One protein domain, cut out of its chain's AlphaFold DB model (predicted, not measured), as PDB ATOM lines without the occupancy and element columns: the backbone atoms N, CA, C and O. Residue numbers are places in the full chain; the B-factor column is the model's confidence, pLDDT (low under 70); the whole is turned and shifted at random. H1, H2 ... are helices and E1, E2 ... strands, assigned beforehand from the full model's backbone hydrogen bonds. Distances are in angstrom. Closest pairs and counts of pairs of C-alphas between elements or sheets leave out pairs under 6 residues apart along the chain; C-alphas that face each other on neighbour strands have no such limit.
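What this domain is: This is residues 3 to 107 of the 124 residues of an uncharacterized protein of Leptotrichia sp. oral taxon 879 str. F0557 (UniProt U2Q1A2). A strongly twisted sheet of four strands has one helix, H3, lying slantwise over one face, and beyond H3 follow H2 and then H1, the part farthest from the sheet. The row from the sheet through H3 and H2 to H1 makes the long axis, while residues 103 to 107 after E4 lead away from the helices. The printed part has 105 residues, with three named helices followed by four named strands; the antiparallel sheet has the order E1, E2, E3, E4, and the class is mixed, helices and strands. The whole is only just compact, close to loose, with a radius of gyration of the C-alphas of 15.0 A, and its outline is only just flat, spanning 46 by 40 by 22 A.

How they stand to each other: E1, residues 51 to 57, E2, residues 64 to 73, E3, residues 76 to 85, and E4, residues 100 to 102, form a meander, each strand the antiparallel neighbour of the one before. E1 and E2 are a hairpin, with N 56 and O 68 within hydrogen-bond range at 2.8 A. E2 and E3 are a hairpin too, with N 67 and O 82 at 2.8 A and N 84 and O 65 at 2.8 A. The hairpin of E3 and E4 has N 102 and O 77 at 2.8 A, and its directions stand at 126 degrees. H3, residues 39 to 49, is on the sheet at a height over the sheet of 9.6 A, over E2 and E3; its line stands at 57 degrees to E2 on the local plane, slantwise to the strands. The closest C-alphas of H3 and E2 are those of Leu 46 and Lys 71, 6.6 A apart. H2, residues 24 to 32, only grazes the sheet. H2 and H3 are close but not clearly touching, with the closest C-alphas, those of Ile 31 and Ile 42, 6.2 A apart; they run opposite ways at a shallow tilt of 18 degrees. H1, residues 3 to 13, touches H2, with the closest C-alphas, those of Lys 5 and Cys 29, 6.2 A apart, and their lines are about perpendicular at 81 degrees. H1 is not on the sheet and is apart from H3. In H1, H2 and H3 every O i to N i+4 pair is within hydrogen-bond range.

Where its parts are: E3, residues 76 to 85, is 27.9 A long and E2, residues 64 to 73, 27.4 A; E1, residues 51 to 57, is 17.2 A and E4, residues 100 to 102, 6.2 A. H1, residues 3 to 13, is 16.0 A long, H3, residues 39 to 49, 15.5 A, and H2, residues 24 to 32, 12.2 A. H1 begins with C-alpha 3 at (18.356, 41.591, -19.565), H3 with C-alpha 39 at (11.601, 23.605, -31.224), and E4 ends with C-alpha 102 at (23.278, 15.286, -22.965).

The domain as a whole: The two C-alphas farthest apart are those of Phe 3 and Arg 62, at 47.4 A. The printed part has no cut. The link from E3 to E4, residues 86 to 99, is long, while H3 to E1 and E2 to E3 are tight links. The mean pLDDT of the printed part is 87.6, with residues 3, 34 to 35 and 96 under 70.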
ATOM      1  N   PHE A   3      18.531  40.501 -18.598       56.75
ATOM      2  CA  PHE A   3      18.356  41.591 -19.565       56.75
ATOM      3  C   PHE A   3      18.895  41.268 -20.967       56.75
ATOM      4  O   PHE A   3      18.316  41.715 -21.947       56.75
ATOM      5  N   LYS A   4      19.955  40.451 -21.079       77.88
ATOM      6  CA  LYS A   4      20.514  40.054 -22.381       77.88
ATOM      7  C   LYS A   4      19.610  39.036 -23.093       77.88
ATOM      8  O   LYS A   4      19.447  39.119 -24.301       77.88
ATOM      9  N   LYS A   5      18.985  38.114 -22.344       83.19
ATOM     10  CA  LYS A   5      18.061  37.102 -22.893       83.19
ATOM     11  C   LYS A   5      16.819  37.747 -23.518       83.19
ATOM     12  O   LYS A   5      16.482  37.436 -24.652       83.19
ATOM     13  N   GLU A   6      16.139  38.621 -22.775       85.69
ATOM     14  CA  GLU A   6      14.881  39.241 -23.219       85.69
ATOM     15  C   GLU A   6      15.087  40.088 -24.490       85.69
ATOM     16  O   GLU A   6      14.289  40.007 -25.419       85.69
ATOM     17  N   GLU A   7      16.199  40.826 -24.574       88.38
ATOM     18  CA  GLU A   7      16.563  41.605 -25.764       88.38
ATOM     19  C   GLU A   7      16.889  40.720 -26.981       88.38
ATOM     20  O   GLU A   7      16.474  41.028 -28.097       88.38
ATOM     21  N   LEU A   8      17.622  39.617 -26.780       88.50
ATOM     22  CA  LEU A   8      17.958  38.683 -27.861       88.50
ATOM     23  C   LEU A   8      16.716  37.989 -28.425       88.50
ATOM     24  O   LEU A   8      16.594  37.875 -29.642       88.50
ATOM     25  N   LEU A   9      15.786  37.568 -27.564       87.50
ATOM     26  CA  LEU A   9      14.523  36.964 -27.992       87.50
ATOM     27  C   LEU A   9      13.637  37.964 -28.744       87.50
ATOM     28  O   LEU A   9      13.093  37.628 -29.790       87.50
ATOM     29  N   ASP A  10      13.515  39.203 -28.258       88.62
ATOM     30  CA  ASP A  10      12.751  40.247 -28.956       88.62
ATOM     31  C   ASP A  10      13.305  40.497 -30.369       88.62
ATOM     32  O   ASP A  10      12.548  40.538 -31.341       88.62
ATOM     33  N   LYS A  11      14.634  40.570 -30.502       89.50
ATOM     34  CA  LYS A  11      15.304  40.682 -31.802       89.50
ATOM     35  C   LYS A  11      15.108  39.446 -32.681       89.50
ATOM     36  O   LYS A  11      14.923  39.606 -33.886       89.50
ATOM     37  N   TRP A  12      15.125  38.240 -32.104       88.50
ATOM     38  CA  TRP A  12      14.842  36.988 -32.822       88.50
ATOM     39  C   TRP A  12      13.458  37.031 -33.471       88.50
ATOM     40  O   TRP A  12      13.336  36.899 -34.686       88.50
ATOM     41  N   PHE A  13      12.419  37.315 -32.678       87.25
ATOM     42  CA  PHE A  13      11.035  37.346 -33.162       87.25
ATOM     43  C   PHE A  13      10.759  38.467 -34.165       87.25
ATOM     44  O   PHE A  13       9.840  38.354 -34.973       87.25
ATOM     45  N   LYS A  14      11.552  39.543 -34.137       91.50
ATOM     46  CA  LYS A  14      11.506  40.623 -35.133       91.50
ATOM     47  C   LYS A  14      12.382  40.363 -36.358       91.50
ATOM     48  O   LYS A  14      12.412  41.201 -37.256       91.50
ATOM     49  N   SER A  15      13.088  39.232 -36.400       88.06
ATOM     50  CA  SER A  15      14.045  38.892 -37.458       88.06
ATOM     51  C   SER A  15      15.141  39.956 -37.634       88.06
ATOM     52  O   SER A  15      15.613  40.212 -38.738       88.06
ATOM     53  N   GLU A  16      15.546  40.593 -36.534       91.00
ATOM     54  CA  GLU A  16      16.576  41.642 -36.498       91.00
ATOM     55  C   GLU A  16      17.989  41.087 -36.267       91.00
ATOM     56  O   GLU A  16      18.969  41.836 -36.286       91.00
ATOM     57  N   ILE A  17      18.108  39.779 -36.036       86.44
ATOM     58  CA  ILE A  17      19.383  39.090 -35.841       86.44
ATOM     59  C   ILE A  17      19.607  38.039 -36.920       86.44
ATOM     60  O   ILE A  17      18.708  37.299 -37.301       86.44
ATOM     61  N   GLU A  18      20.850  37.972 -37.382       87.31
ATOM     62  CA  GLU A  18      21.366  36.882 -38.200       87.31
ATOM     63  C   GLU A  18      22.227  36.000 -37.294       87.31
ATOM     64  O   GLU A  18      23.117  36.522 -36.619       87.31
ATOM     65  N   ILE A  19      21.994  34.682 -37.291       85.94
ATOM     66  CA  ILE A  19      22.732  33.731 -36.438       85.94
ATOM     67  C   ILE A  19      24.245  33.864 -36.633       85.94
ATOM     68  O   ILE A  19      24.993  33.884 -35.663       85.94
ATOM     69  N   SER A  20      24.691  34.050 -37.877       86.69
ATOM     70  CA  SER A  20      26.104  34.207 -38.240       86.69
ATOM     71  C   SER A  20      26.801  35.417 -37.602       86.69
ATOM     72  O   SER A  20      28.029  35.498 -37.628       86.69
ATOM     73  N   LYS A  21      26.042  36.374 -37.053       88.75
ATOM     74  CA  LYS A  21      26.562  37.566 -36.364       88.75
ATOM     75  C   LYS A  21      26.540  37.434 -34.842       88.75
ATOM     76  O   LYS A  21      27.032  38.339 -34.167       88.75
ATOM     77  N   LEU A  22      25.950  36.369 -34.306       89.44
ATOM     78  CA  LEU A  22      25.887  36.128 -32.871       89.44
ATOM     79  C   LEU A  22      27.183  35.486 -32.380       89.44
ATOM     80  O   LEU A  22      27.796  34.672 -33.064       89.44
ATOM     81  N   SER A  23      27.580  35.846 -31.163       89.94
ATOM     82  CA  SER A  23      28.591  35.080 -30.431       89.94
ATOM     83  C   SER A  23      28.032  33.723 -29.996       89.94
ATOM     84  O   SER A  23      26.823  33.566 -29.800       89.94
ATOM     85  N   GLU A  24      28.911  32.748 -29.786       86.75
ATOM     86  CA  GLU A  24      28.517  31.420 -29.308       86.75
ATOM     87  C   GLU A  24      27.797  31.499 -27.945       86.75
ATOM     88  O   GLU A  24      26.813  30.796 -27.714       86.75
ATOM     89  N   GLU A  25      28.168  32.443 -27.069       88.50
ATOM     90  CA  GLU A  25      27.452  32.665 -25.807       88.50
ATOM     91  C   GLU A  25      26.034  33.224 -26.005       88.50
ATOM     92  O   GLU A  25      25.141  32.959 -25.198       88.50
ATOM     93  N   GLU A  26      25.804  34.022 -27.050       90.31
ATOM     94  CA  GLU A  26      24.472  34.538 -27.395       90.31
ATOM     95  C   GLU A  26      23.583  33.448 -27.977       90.31
ATOM     96  O   GLU A  26      22.402  33.387 -27.637       90.31
ATOM     97  N   ILE A  27      24.167  32.556 -28.775       90.31
ATOM     98  CA  ILE A  27      23.511  31.349 -29.277       90.31
ATOM     99  C   ILE A  27      23.079  30.464 -28.105       90.31
ATOM    100  O   ILE A  27      21.906  30.102 -28.010       90.31
ATOM    101  N   LEU A  28      23.979  30.178 -27.160       89.19
ATOM    102  CA  LEU A  28      23.625  29.405 -25.968       89.19
ATOM    103  C   LEU A  28      22.548  30.106 -25.128       89.19
ATOM    104  O   LEU A  28      21.647  29.440 -24.627       89.19
ATOM    105  N   CYS A  29      22.574  31.441 -25.024       89.06
ATOM    106  CA  CYS A  29      21.511  32.188 -24.344       89.06
ATOM    107  C   CYS A  29      20.133  32.019 -25.012       89.06
ATOM    108  O   CYS A  29      19.126  32.012 -24.300       89.06
ATOM    109  N   LEU A  30      20.074  31.903 -26.344       88.38
ATOM    110  CA  LEU A  30      18.834  31.615 -27.076       88.38
ATOM    111  C   LEU A  30      18.355  30.184 -26.799       88.38
ATOM    112  O   LEU A  30      17.190  29.996 -26.453       88.38
ATOM    113  N   ILE A  31      19.256  29.197 -26.860       88.00
ATOM    114  CA  ILE A  31      18.943  27.778 -26.610       88.00
ATOM    115  C   ILE A  31      18.490  27.553 -25.158       88.00
ATOM    116  O   ILE A  31      17.463  26.922 -24.914       88.00
ATOM    117  N   ASP A  32      19.180  28.131 -24.172       84.69
ATOM    118  CA  ASP A  32      18.772  28.084 -22.757       84.69
ATOM    119  C   ASP A  32      17.438  28.819 -22.521       84.69
ATOM    120  O   ASP A  32      16.718  28.572 -21.551       84.69
ATOM    121  N   GLY A  33      17.089  29.730 -23.432       74.00
ATOM    122  CA  GLY A  33      15.800  30.396 -23.508       74.00
ATOM    123  C   GLY A  33      14.670  29.563 -24.111       74.00
ATOM    124  O   GLY A  33      13.570  30.095 -24.226       74.00
ATOM    125  N   SER A  34      14.914  28.291 -24.440       68.12
ATOM    126  CA  SER A  34      14.050  27.372 -25.204       68.12
ATOM    127  C   SER A  34      12.568  27.320 -24.839       68.12
ATOM    128  O   SER A  34      11.765  26.973 -25.693       68.12
ATOM    129  N   ALA A  35      12.172  27.672 -23.614       66.12
ATOM    130  CA  ALA A  35      10.756  27.766 -23.247       66.12
ATOM    131  C   ALA A  35       9.979  28.801 -24.085       66.12
ATOM    132  O   ALA A  35       8.759  28.695 -24.200       66.12
ATOM    133  N   ASP A  36      10.680  29.793 -24.634       76.75
ATOM    134  CA  ASP A  36      10.096  30.893 -25.395       76.75
ATOM    135  C   ASP A  36      10.189  30.671 -26.921       76.75
ATOM    136  O   ASP A  36       9.422  31.279 -27.660       76.75
ATOM    137  N   LEU A  37      11.092  29.801 -27.396       80.94
ATOM    138  CA  LEU A  37      11.317  29.512 -28.822       80.94
ATOM    139  C   LEU A  37      10.550  28.269 -29.288       80.94
ATOM    140  O   LEU A  37      10.292  27.351 -28.506       80.94
ATOM    141  N   LEU A  38      10.229  28.202 -30.584       84.62
ATOM    142  CA  LEU A  38       9.741  26.956 -31.172       84.62
ATOM    143  C   LEU A  38      10.889  25.941 -31.236       84.62
ATOM    144  O   LEU A  38      12.052  26.298 -31.416       84.62
ATOM    145  N   GLN A  39      10.578  24.652 -31.120       83.75
ATOM    146  CA  GLN A  39      11.601  23.605 -31.224       83.75
ATOM    147  C   GLN A  39      12.291  23.615 -32.588       83.75
ATOM    148  O   GLN A  39      13.494  23.396 -32.669       83.75
ATOM    149  N   GLU A  40      11.539  23.936 -33.638       84.94
ATOM    150  CA  GLU A  40      12.042  24.131 -34.998       84.94
ATOM    151  C   GLU A  40      13.093  25.248 -35.063       84.94
ATOM    152  O   GLU A  40      14.119  25.069 -35.714       84.94
ATOM    153  N   ASP A  41      12.899  26.351 -34.327       87.44
ATOM    154  CA  ASP A  41      13.875  27.446 -34.252       87.44
ATOM    155  C   ASP A  41      15.175  26.976 -33.596       87.44
ATOM    156  O   ASP A  41      16.270  27.284 -34.061       87.44
ATOM    157  N   ILE A  42      15.066  26.202 -32.515       88.50
ATOM    158  CA  ILE A  42      16.237  25.680 -31.806       88.50
ATOM    159  C   ILE A  42      16.976  24.671 -32.691       88.50
ATOM    160  O   ILE A  42      18.197  24.732 -32.775       88.50
ATOM    161  N   ILE A  43      16.265  23.779 -33.386       89.00
ATOM    162  CA  ILE A  43      16.869  22.834 -34.338       89.00
ATOM    163  C   ILE A  43      17.542  23.584 -35.487       89.00
ATOM    164  O   ILE A  43      18.648  23.220 -35.881       89.00
ATOM    165  N   TYR A  44      16.916  24.644 -36.000       89.31
ATOM    166  CA  TYR A  44      17.519  25.506 -37.008       89.31
ATOM    167  C   TYR A  44      18.835  26.106 -36.500       89.31
ATOM    168  O   TYR A  44      19.864  25.949 -37.151       89.31
ATOM    169  N   ILE A  45      18.844  26.681 -35.293       91.00
ATOM    170  CA  ILE A  45      20.066  27.198 -34.662       91.00
ATOM    171  C   ILE A  45      21.127  26.094 -34.531       91.00
ATOM    172  O   ILE A  45      22.266  26.290 -34.948       91.00
ATOM    173  N   LEU A  46      20.760  24.927 -33.993       91.56
ATOM    174  CA  LEU A  46      21.669  23.791 -33.811       91.56
ATOM    175  C   LEU A  46      22.247  23.281 -35.138       91.56
ATOM    176  O   LEU A  46      23.401  22.864 -35.175       91.56
ATOM    177  N   ASN A  47      21.479  23.311 -36.226       91.00
ATOM    178  CA  ASN A  47      21.946  22.893 -37.546       91.00
ATOM    179  C   ASN A  47      22.851  23.924 -38.222       91.00
ATOM    180  O   ASN A  47      23.755  23.529 -38.954       91.00
ATOM    181  N   GLU A  48      22.629  25.215 -37.975       92.12
ATOM    182  CA  GLU A  48      23.454  26.287 -38.539       92.12
ATOM    183  C   GLU A  48      24.822  26.402 -37.858       92.12
ATOM    184  O   GLU A  48      25.805  26.742 -38.517       92.12
ATOM    185  N   VAL A  49      24.904  26.139 -36.548       92.56
ATOM    186  CA  VAL A  49      26.128  26.414 -35.770       92.56
ATOM    187  C   VAL A  49      26.720  25.216 -35.039       92.56
ATOM    188  O   VAL A  49      27.887  25.264 -34.667       92.56
ATOM    189  N   GLY A  50      25.940  24.161 -34.810       92.44
ATOM    190  CA  GLY A  50      26.386  22.995 -34.057       92.44
ATOM    191  C   GLY A  50      27.155  22.001 -34.915       92.44
ATOM    192  O   GLY A  50      26.747  21.662 -36.030       92.44
ATOM    193  N   GLU A  51      28.247  21.469 -34.369       95.06
ATOM    194  CA  GLU A  51      28.975  20.368 -34.990       95.06
ATOM    195  C   GLU A  51      28.220  19.055 -34.764       95.06
ATOM    196  O   GLU A  51      27.858  18.716 -33.637       95.06
ATOM    197  N   THR A  52      27.975  18.282 -35.824       95.62
ATOM    198  CA  THR A  52      27.383  16.950 -35.669       95.62
ATOM    199  C   THR A  52      28.404  15.966 -35.111       95.62
ATOM    200  O   THR A  52      29.342  15.587 -35.811       95.62
ATOM    201  N   VAL A  53      28.174  15.489 -33.887       95.19
ATOM    202  CA  VAL A  53      29.052  14.501 -33.237       95.19
ATOM    203  C   VAL A  53      28.541  13.073 -33.377       95.19
ATOM    204  O   VAL A  53      29.336  12.137 -33.460       95.19
ATOM    205  N   GLU A  54      27.223  12.891 -33.439       94.88
ATOM    206  CA  GLU A  54      26.600  11.579 -33.577       94.88
ATOM    207  C   GLU A  54      25.321  11.680 -34.405       94.88
ATOM    208  O   GLU A  54      24.545  12.626 -34.263       94.88
ATOM    209  N   ILE A  55      25.117  10.692 -35.278       95.50
ATOM    210  CA  ILE A  55      23.869  10.503 -36.015       95.50
ATOM    211  C   ILE A  55      23.501   9.026 -35.949       95.50
ATOM    212  O   ILE A  55      24.212   8.178 -36.496       95.50
ATOM    213  N   GLU A  56      22.355   8.729 -35.353       95.25
ATOM    214  CA  GLU A  56      21.747   7.406 -35.359       95.25
ATOM    215  C   GLU A  56      20.487   7.432 -36.224       95.25
ATOM    216  O   GLU A  56      19.512   8.119 -35.922       95.25
ATOM    217  N   ARG A  57      20.495   6.664 -37.317       94.25
ATOM    218  CA  ARG A  57      19.312   6.467 -38.162       94.25
ATOM    219  C   ARG A  57      18.640   5.158 -37.783       94.25
ATOM    220  O   ARG A  57      19.283   4.108 -37.797       94.25
ATOM    221  N   GLY A  58      17.351   5.232 -37.466       91.06
ATOM    222  CA  GLY A  58      16.522   4.058 -37.229       91.06
ATOM    223  C   GLY A  58      16.290   3.236 -38.498       91.06
ATOM    224  O   GLY A  58      16.789   3.543 -39.583       91.06
ATOM    225  N   GLU A  59      15.494   2.175 -38.369       91.56
ATOM    226  CA  GLU A  59      15.082   1.395 -39.533       91.56
ATOM    227  C   GLU A  59      14.225   2.252 -40.481       91.56
ATOM    228  O   GLU A  59      13.281   2.909 -40.030       91.56
ATOM    229  N   PRO A  60      14.501   2.238 -41.797       87.81
ATOM    230  CA  PRO A  60      13.681   2.967 -42.749       87.81
ATOM    231  C   PRO A  60      12.240   2.450 -42.746       87.81
ATOM    232  O   PRO A  60      11.986   1.272 -43.013       87.81
ATOM    233  N   HIS A  61      11.274   3.334 -42.493       84.56
ATOM    234  CA  HIS A  61       9.860   3.020 -42.696       84.56
ATOM    235  C   HIS A  61       9.378   3.495 -44.069       84.56
ATOM    236  O   HIS A  61      10.110   4.075 -44.864       84.56
ATOM    237  N   ARG A  62       8.102   3.240 -44.375       84.69
ATOM    238  CA  ARG A  62       7.519   3.574 -45.683       84.69
ATOM    239  C   ARG A  62       7.618   5.063 -46.037       84.69
ATOM    240  O   ARG A  62       7.733   5.384 -47.212       84.69
ATOM    241  N   TRP A  63       7.516   5.935 -45.039       86.06
ATOM    242  CA  TRP A  63       7.359   7.378 -45.233       86.06
ATOM    243  C   TRP A  63       8.498   8.171 -44.601       86.06
ATOM    244  O   TRP A  63       9.083   9.037 -45.235       86.06
ATOM    245  N   VAL A  64       8.860   7.820 -43.372       89.44
ATOM    246  CA  VAL A  64       9.817   8.578 -42.573       89.44
ATOM    247  C   VAL A  64      10.843   7.625 -41.978       89.44
ATOM    248  O   VAL A  64      10.491   6.525 -41.546       89.44
ATOM    249  N   THR A  65      12.099   8.048 -41.933       91.25
ATOM    250  CA  THR A  65      13.140   7.413 -41.123       91.25
ATOM    251  C   THR A  65      13.412   8.309 -39.928       91.25
ATOM    252  O   THR A  65      13.769   9.469 -40.095       91.25
ATOM    253  N   TYR A  66      13.221   7.797 -38.715       91.00
ATOM    254  CA  TYR A  66      13.544   8.582 -37.528       91.00
ATOM    255  C   TYR A  66      15.054   8.627 -37.329       91.00
ATOM    256  O   TYR A  66      15.722   7.591 -37.315       91.00
ATOM    257  N   VAL A  67      15.564   9.838 -37.164       92.62
ATOM    258  CA  VAL A  67      16.972  10.137 -36.942       92.62
ATOM    259  C   VAL A  67      17.110  10.749 -35.559       92.62
ATOM    260  O   VAL A  67      16.318  11.610 -35.182       92.62
ATOM    261  N   THR A  68      18.090  10.281 -34.797       94.00
ATOM    262  CA  THR A  68      18.566  10.942 -33.583       94.00
ATOM    263  C   THR A  68      19.901  11.588 -33.917       94.00
ATOM    264  O   THR A  68      20.803  10.906 -34.401       94.00
ATOM    265  N   GLU A  69      20.024  12.887 -33.686       95.06
ATOM    266  CA  GLU A  69      21.274  13.621 -33.864       95.06
ATOM    267  C   GLU A  69      21.729  14.218 -32.544       95.06
ATOM    268  O   GLU A  69      20.918  14.695 -31.748       95.06
ATOM    269  N   VAL A  70      23.045  14.214 -32.341       96.62
ATOM    270  CA  VAL A  70      23.701  14.948 -31.264       96.62
ATOM    271  C   VAL A  70      24.573  16.029 -31.889       96.62
ATOM    272  O   VAL A  70      25.445  15.741 -32.717       96.62
ATOM    273  N   LYS A  71      24.333  17.275 -31.480       95.81
ATOM    274  CA  LYS A  71      25.104  18.456 -31.886       95.81
ATOM    275  C   LYS A  71      25.932  18.971 -30.719       95.81
ATOM    276  O   LYS A  71      25.444  18.994 -29.590       95.81
ATOM    277  N   GLU A  72      27.153  19.404 -30.990       94.75
ATOM    278  CA  GLU A  72      28.039  20.052 -30.027       94.75
ATOM    279  C   GLU A  72      28.120  21.556 -30.304       94.75
ATOM    280  O   GLU A  72      28.197  21.982 -31.458       94.75
ATOM    281  N   ILE A  73      28.032  22.349 -29.233       93.06
ATOM    282  CA  ILE A  73      28.291  23.792 -29.226       93.06
ATOM    283  C   ILE A  73      29.033  24.120 -27.928       93.06
ATOM    284  O   ILE A  73      28.472  23.981 -26.839       93.06
ATOM    285  N   MET A  74      30.279  24.590 -28.024       90.38
ATOM    286  CA  MET A  74      31.096  25.034 -26.877       90.38
ATOM    287  C   MET A  74      31.207  24.011 -25.726       90.38
ATOM    288  O   MET A  74      31.145  24.360 -24.543       90.38
ATOM    289  N   GLY A  75      31.340  22.729 -26.038       92.00
ATOM    290  CA  GLY A  75      31.424  21.639 -25.068       92.00
ATOM    291  C   GLY A  75      30.088  21.241 -24.436       92.00
ATOM    292  O   GLY A  75      30.083  20.424 -23.511       92.00
ATOM    293  N   ARG A  76      28.966  21.798 -24.905       94.12
ATOM    294  CA  ARG A  76      27.607  21.362 -24.561       94.12
ATOM    295  C   ARG A  76      27.044  20.530 -25.699       94.12
ATOM    296  O   ARG A  76      27.279  20.839 -26.865       94.12
ATOM    297  N   PHE A  77      26.296  19.489 -25.359       95.62
ATOM    298  CA  PHE A  77      25.796  18.522 -26.327       95.62
ATOM    299  C   PHE A  77      24.279  18.482 -26.275       95.62
ATOM    300  O   PHE A  77      23.696  18.365 -25.200       95.62
ATOM    301  N   PHE A  78      23.642  18.549 -27.435       94.56
ATOM    302  CA  PHE A  78      22.193  18.594 -27.561       94.56
ATOM    303  C   PHE A  78      21.731  17.432 -28.426       94.56
ATOM    304  O   PHE A  78      22.100  17.353 -29.597       94.56
ATOM    305  N   GLU A  79      20.938  16.537 -27.842       94.56
ATOM    306  CA  GLU A  79      20.279  15.447 -28.553       94.56
ATOM    307  C   GLU A  79      18.868  15.877 -28.950       94.56
ATOM    308  O   GLU A  79      18.109  16.419 -28.138       94.56
ATOM    309  N   PHE A  80      18.503  15.600 -30.197       92.75
ATOM    310  CA  PHE A  80      17.135  15.724 -30.678       92.75
ATOM    311  C   PHE A  80      16.833  14.651 -31.721       92.75
ATOM    312  O   PHE A  80      17.726  14.056 -32.328       92.75
ATOM    313  N   LYS A  81      15.543  14.383 -31.910       91.75
ATOM    314  CA  LYS A  81      15.048  13.385 -32.861       91.75
ATOM    315  C   LYS A  81      14.197  14.059 -33.901       91.75
ATOM    316  O   LYS A  81      13.444  14.934 -33.526       91.75
ATOM    317  N   TYR A  82      14.254  13.639 -35.152       89.75
ATOM    318  CA  TYR A  82      13.357  14.131 -36.192       89.75
ATOM    319  C   TYR A  82      13.064  13.033 -37.210       89.75
ATOM    320  O   TYR A  82      13.774  12.028 -37.295       89.75
ATOM    321  N   GLY A  83      11.992  13.205 -37.970       89.75
ATOM    322  CA  GLY A  83      11.679  12.342 -39.094       89.75
ATOM    323  C   GLY A  83      12.303  12.850 -40.388       89.75
ATOM    324  O   GLY A  83      11.892  13.884 -40.902       89.75
ATOM    325  N   GLU A  84      13.261  12.109 -40.937       89.81
ATOM    326  CA  GLU A  84      13.815  12.341 -42.272       89.81
ATOM    327  C   GLU A  84      12.850  11.770 -43.331       89.81
ATOM    328  O   GLU A  84      12.468  10.593 -43.242       89.81
ATOM    329  N   PRO A  85      12.413  12.571 -44.318       91.12
ATOM    330  CA  PRO A  85      11.482  12.107 -45.335       91.12
ATOM    331  C   PRO A  85      12.170  11.127 -46.293       91.12
ATOM    332  O   PRO A  85      13.228  11.408 -46.850       91.12
ATOM    333  N   ASN A  86      11.529   9.987 -46.557       88.81
ATOM    334  CA  ASN A  86      12.040   9.002 -47.519       88.81
ATOM    335  C   ASN A  86      11.612   9.306 -48.966       88.81
ATOM    336  O   ASN A  86      11.983   8.583 -49.892       88.81
ATOM    337  N   THR A  87      10.795  10.345 -49.176       84.31
ATOM    338  CA  THR A  87      10.273  10.751 -50.487       84.31
ATOM    339  C   THR A  87      10.249  12.272 -50.615       84.31
ATOM    340  O   THR A  87       9.988  12.964 -49.640       84.31
ATOM    341  N   GLU A  88      10.435  12.795 -51.829       79.75
ATOM    342  CA  GLU A  88      10.445  14.243 -52.116       79.75
ATOM    343  C   GLU A  88       9.098  14.949 -51.864       79.75
ATOM    344  O   GLU A  88       9.017  16.170 -51.917       79.75
ATOM    345  N   MET A  89       8.019  14.196 -51.618       80.50
ATOM    346  CA  MET A  89       6.682  14.744 -51.350       80.50
ATOM    347  C   MET A  89       6.410  14.975 -49.857       80.50
ATOM    348  O   MET A  89       5.265  15.242 -49.490       80.50
ATOM    349  N   GLN A  90       7.413  14.800 -48.995       79.44
ATOM    350  CA  GLN A  90       7.262  14.888 -47.547       79.44
ATOM    351  C   GLN A  90       8.276  15.854 -46.951       79.44
ATOM    352  O   GLN A  90       9.447  15.848 -47.324       79.44
ATOM    353  N   ASP A  91       7.798  16.651 -46.003       83.38
ATOM    354  CA  ASP A  91       8.639  17.500 -45.177       83.38
ATOM    355  C   ASP A  91       9.235  16.693 -44.020       83.38
ATOM    356  O   ASP A  91       8.783  15.589 -43.693       83.38
ATOM    357  N   TYR A  92      10.255  17.268 -43.390       82.94
ATOM    358  CA  TYR A  92      10.803  16.739 -42.150       82.94
ATOM    359  C   TYR A  92       9.736  16.751 -41.050       82.94
ATOM    360  O   TYR A  92       9.053  17.754 -40.839       82.94
ATOM    361  N   ASP A  93       9.600  15.630 -40.343       82.94
ATOM    362  CA  ASP A  93       8.663  15.519 -39.228       82.94
ATOM    363  C   ASP A  93       9.337  15.992 -37.940       82.94
ATOM    364  O   ASP A  93      10.137  15.267 -37.336       82.94
ATOM    365  N   TYR A  94       9.004  17.220 -37.535       78.38
ATOM    366  CA  TYR A  94       9.465  17.819 -36.287       78.38
ATOM    367  C   TYR A  94       8.427  17.754 -35.150       78.38
ATOM    368  O   TYR A  94       8.558  18.438 -34.133       78.38
ATOM    369  N   ASN A  95       7.381  16.929 -35.280       70.06
ATOM    370  CA  ASN A  95       6.328  16.864 -34.271       70.06
ATOM    371  C   ASN A  95       6.784  16.147 -32.993       70.06
ATOM    372  O   ASN A  95       7.224  14.999 -33.016       70.06
ATOM    373  N   GLY A  96       6.577  16.798 -31.844       66.00
ATOM    374  CA  GLY A  96       6.799  16.189 -30.528       66.00
ATOM    375  C   GLY A  96       8.269  15.939 -30.198       66.00
ATOM    376  O   GLY A  96       8.571  15.042 -29.408       66.00
ATOM    377  N   ILE A  97       9.177  16.710 -30.795       73.12
ATOM    378  CA  ILE A  97      10.605  16.587 -30.530       73.12
ATOM    379  C   ILE A  97      10.894  16.988 -29.086       73.12
ATOM    380  O   ILE A  97      10.309  17.902 -28.520       73.12
ATOM    381  N   GLY A  98      11.790  16.265 -28.432       77.06
ATOM    382  CA  GLY A  98      12.436  16.744 -27.218       77.06
ATOM    383  C   GLY A  98      13.854  17.128 -27.586       77.06
ATOM    384  O   GLY A  98      14.582  16.275 -28.084       77.06
ATOM    385  N   ILE A  99      14.233  18.382 -27.354       88.56
ATOM    386  CA  ILE A  99      15.640  18.779 -27.365       88.56
ATOM    387  C   ILE A  99      16.113  18.649 -25.927       88.56
ATOM    388  O   ILE A  99      15.551  19.283 -25.029       88.56
ATOM    389  N   ILE A 100      17.096  17.789 -25.699       90.25
ATOM    390  CA  ILE A 100      17.646  17.545 -24.369       90.25
ATOM    391  C   ILE A 100      19.154  17.756 -24.387       90.25
ATOM    392  O   ILE A 100      19.843  17.361 -25.324       90.25
ATOM    393  N   GLU A 101      19.673  18.382 -23.336       93.00
ATOM    394  CA  GLU A 101      21.115  18.447 -23.128       93.00
ATOM    395  C   GLU A 101      21.611  17.089 -22.620       93.00
ATOM    396  O   GLU A 101      21.070  16.523 -21.664       93.00
ATOM    397  N   VAL A 102      22.635  16.561 -23.282       93.88
ATOM    398  CA  VAL A 102      23.278  15.286 -22.965       93.88
ATOM    399  C   VAL A 102      24.740  15.522 -22.602       93.88
ATOM    400  O   VAL A 102      25.310  16.576 -22.864       93.88
ATOM    401  N   PHE A 103      25.360  14.535 -21.959       93.19
ATOM    402  CA  PHE A 103      26.762  14.618 -21.558       93.19
ATOM    403  C   PHE A 103      27.504  13.380 -22.052       93.19
ATOM    404  O   PHE A 103      27.031  12.261 -21.812       93.19
ATOM    405  N   PRO A 104      28.665  13.544 -22.711       89.50
ATOM    406  CA  PRO A 104      29.437  12.416 -23.190       89.50
ATOM    407  C   PRO A 104      29.900  11.574 -22.003       89.50
ATOM    408  O   PRO A 104      30.332  12.084 -20.965       89.50
ATOM    409  N   LYS A 105      29.822  10.255 -22.161       89.75
ATOM    410  CA  LYS A 105      30.297   9.296 -21.168       89.75
ATOM    411  C   LYS A 105      31.297   8.350 -21.809       89.75
ATOM    412  O   LYS A 105      30.929   7.490 -22.604       89.75
ATOM    413  N   GLU A 106      32.553   8.460 -21.396       88.06
ATOM    414  CA  GLU A 106      33.587   7.525 -21.826       88.06
ATOM    415  C   GLU A 106      33.357   6.136 -21.213       88.06
ATOM    416  O   GLU A 106      33.178   5.978 -20.000       88.06
ATOM    417  N   ILE A 107      33.387   5.105 -22.059       89.00
ATOM    418  CA  ILE A 107      33.312   3.702 -21.645       89.00
ATOM    419  C   ILE A 107      34.567   2.954 -22.104       89.00
ATOM    420  O   ILE A 107      34.973   3.023 -23.258       89.00
TER     421      ILE A 107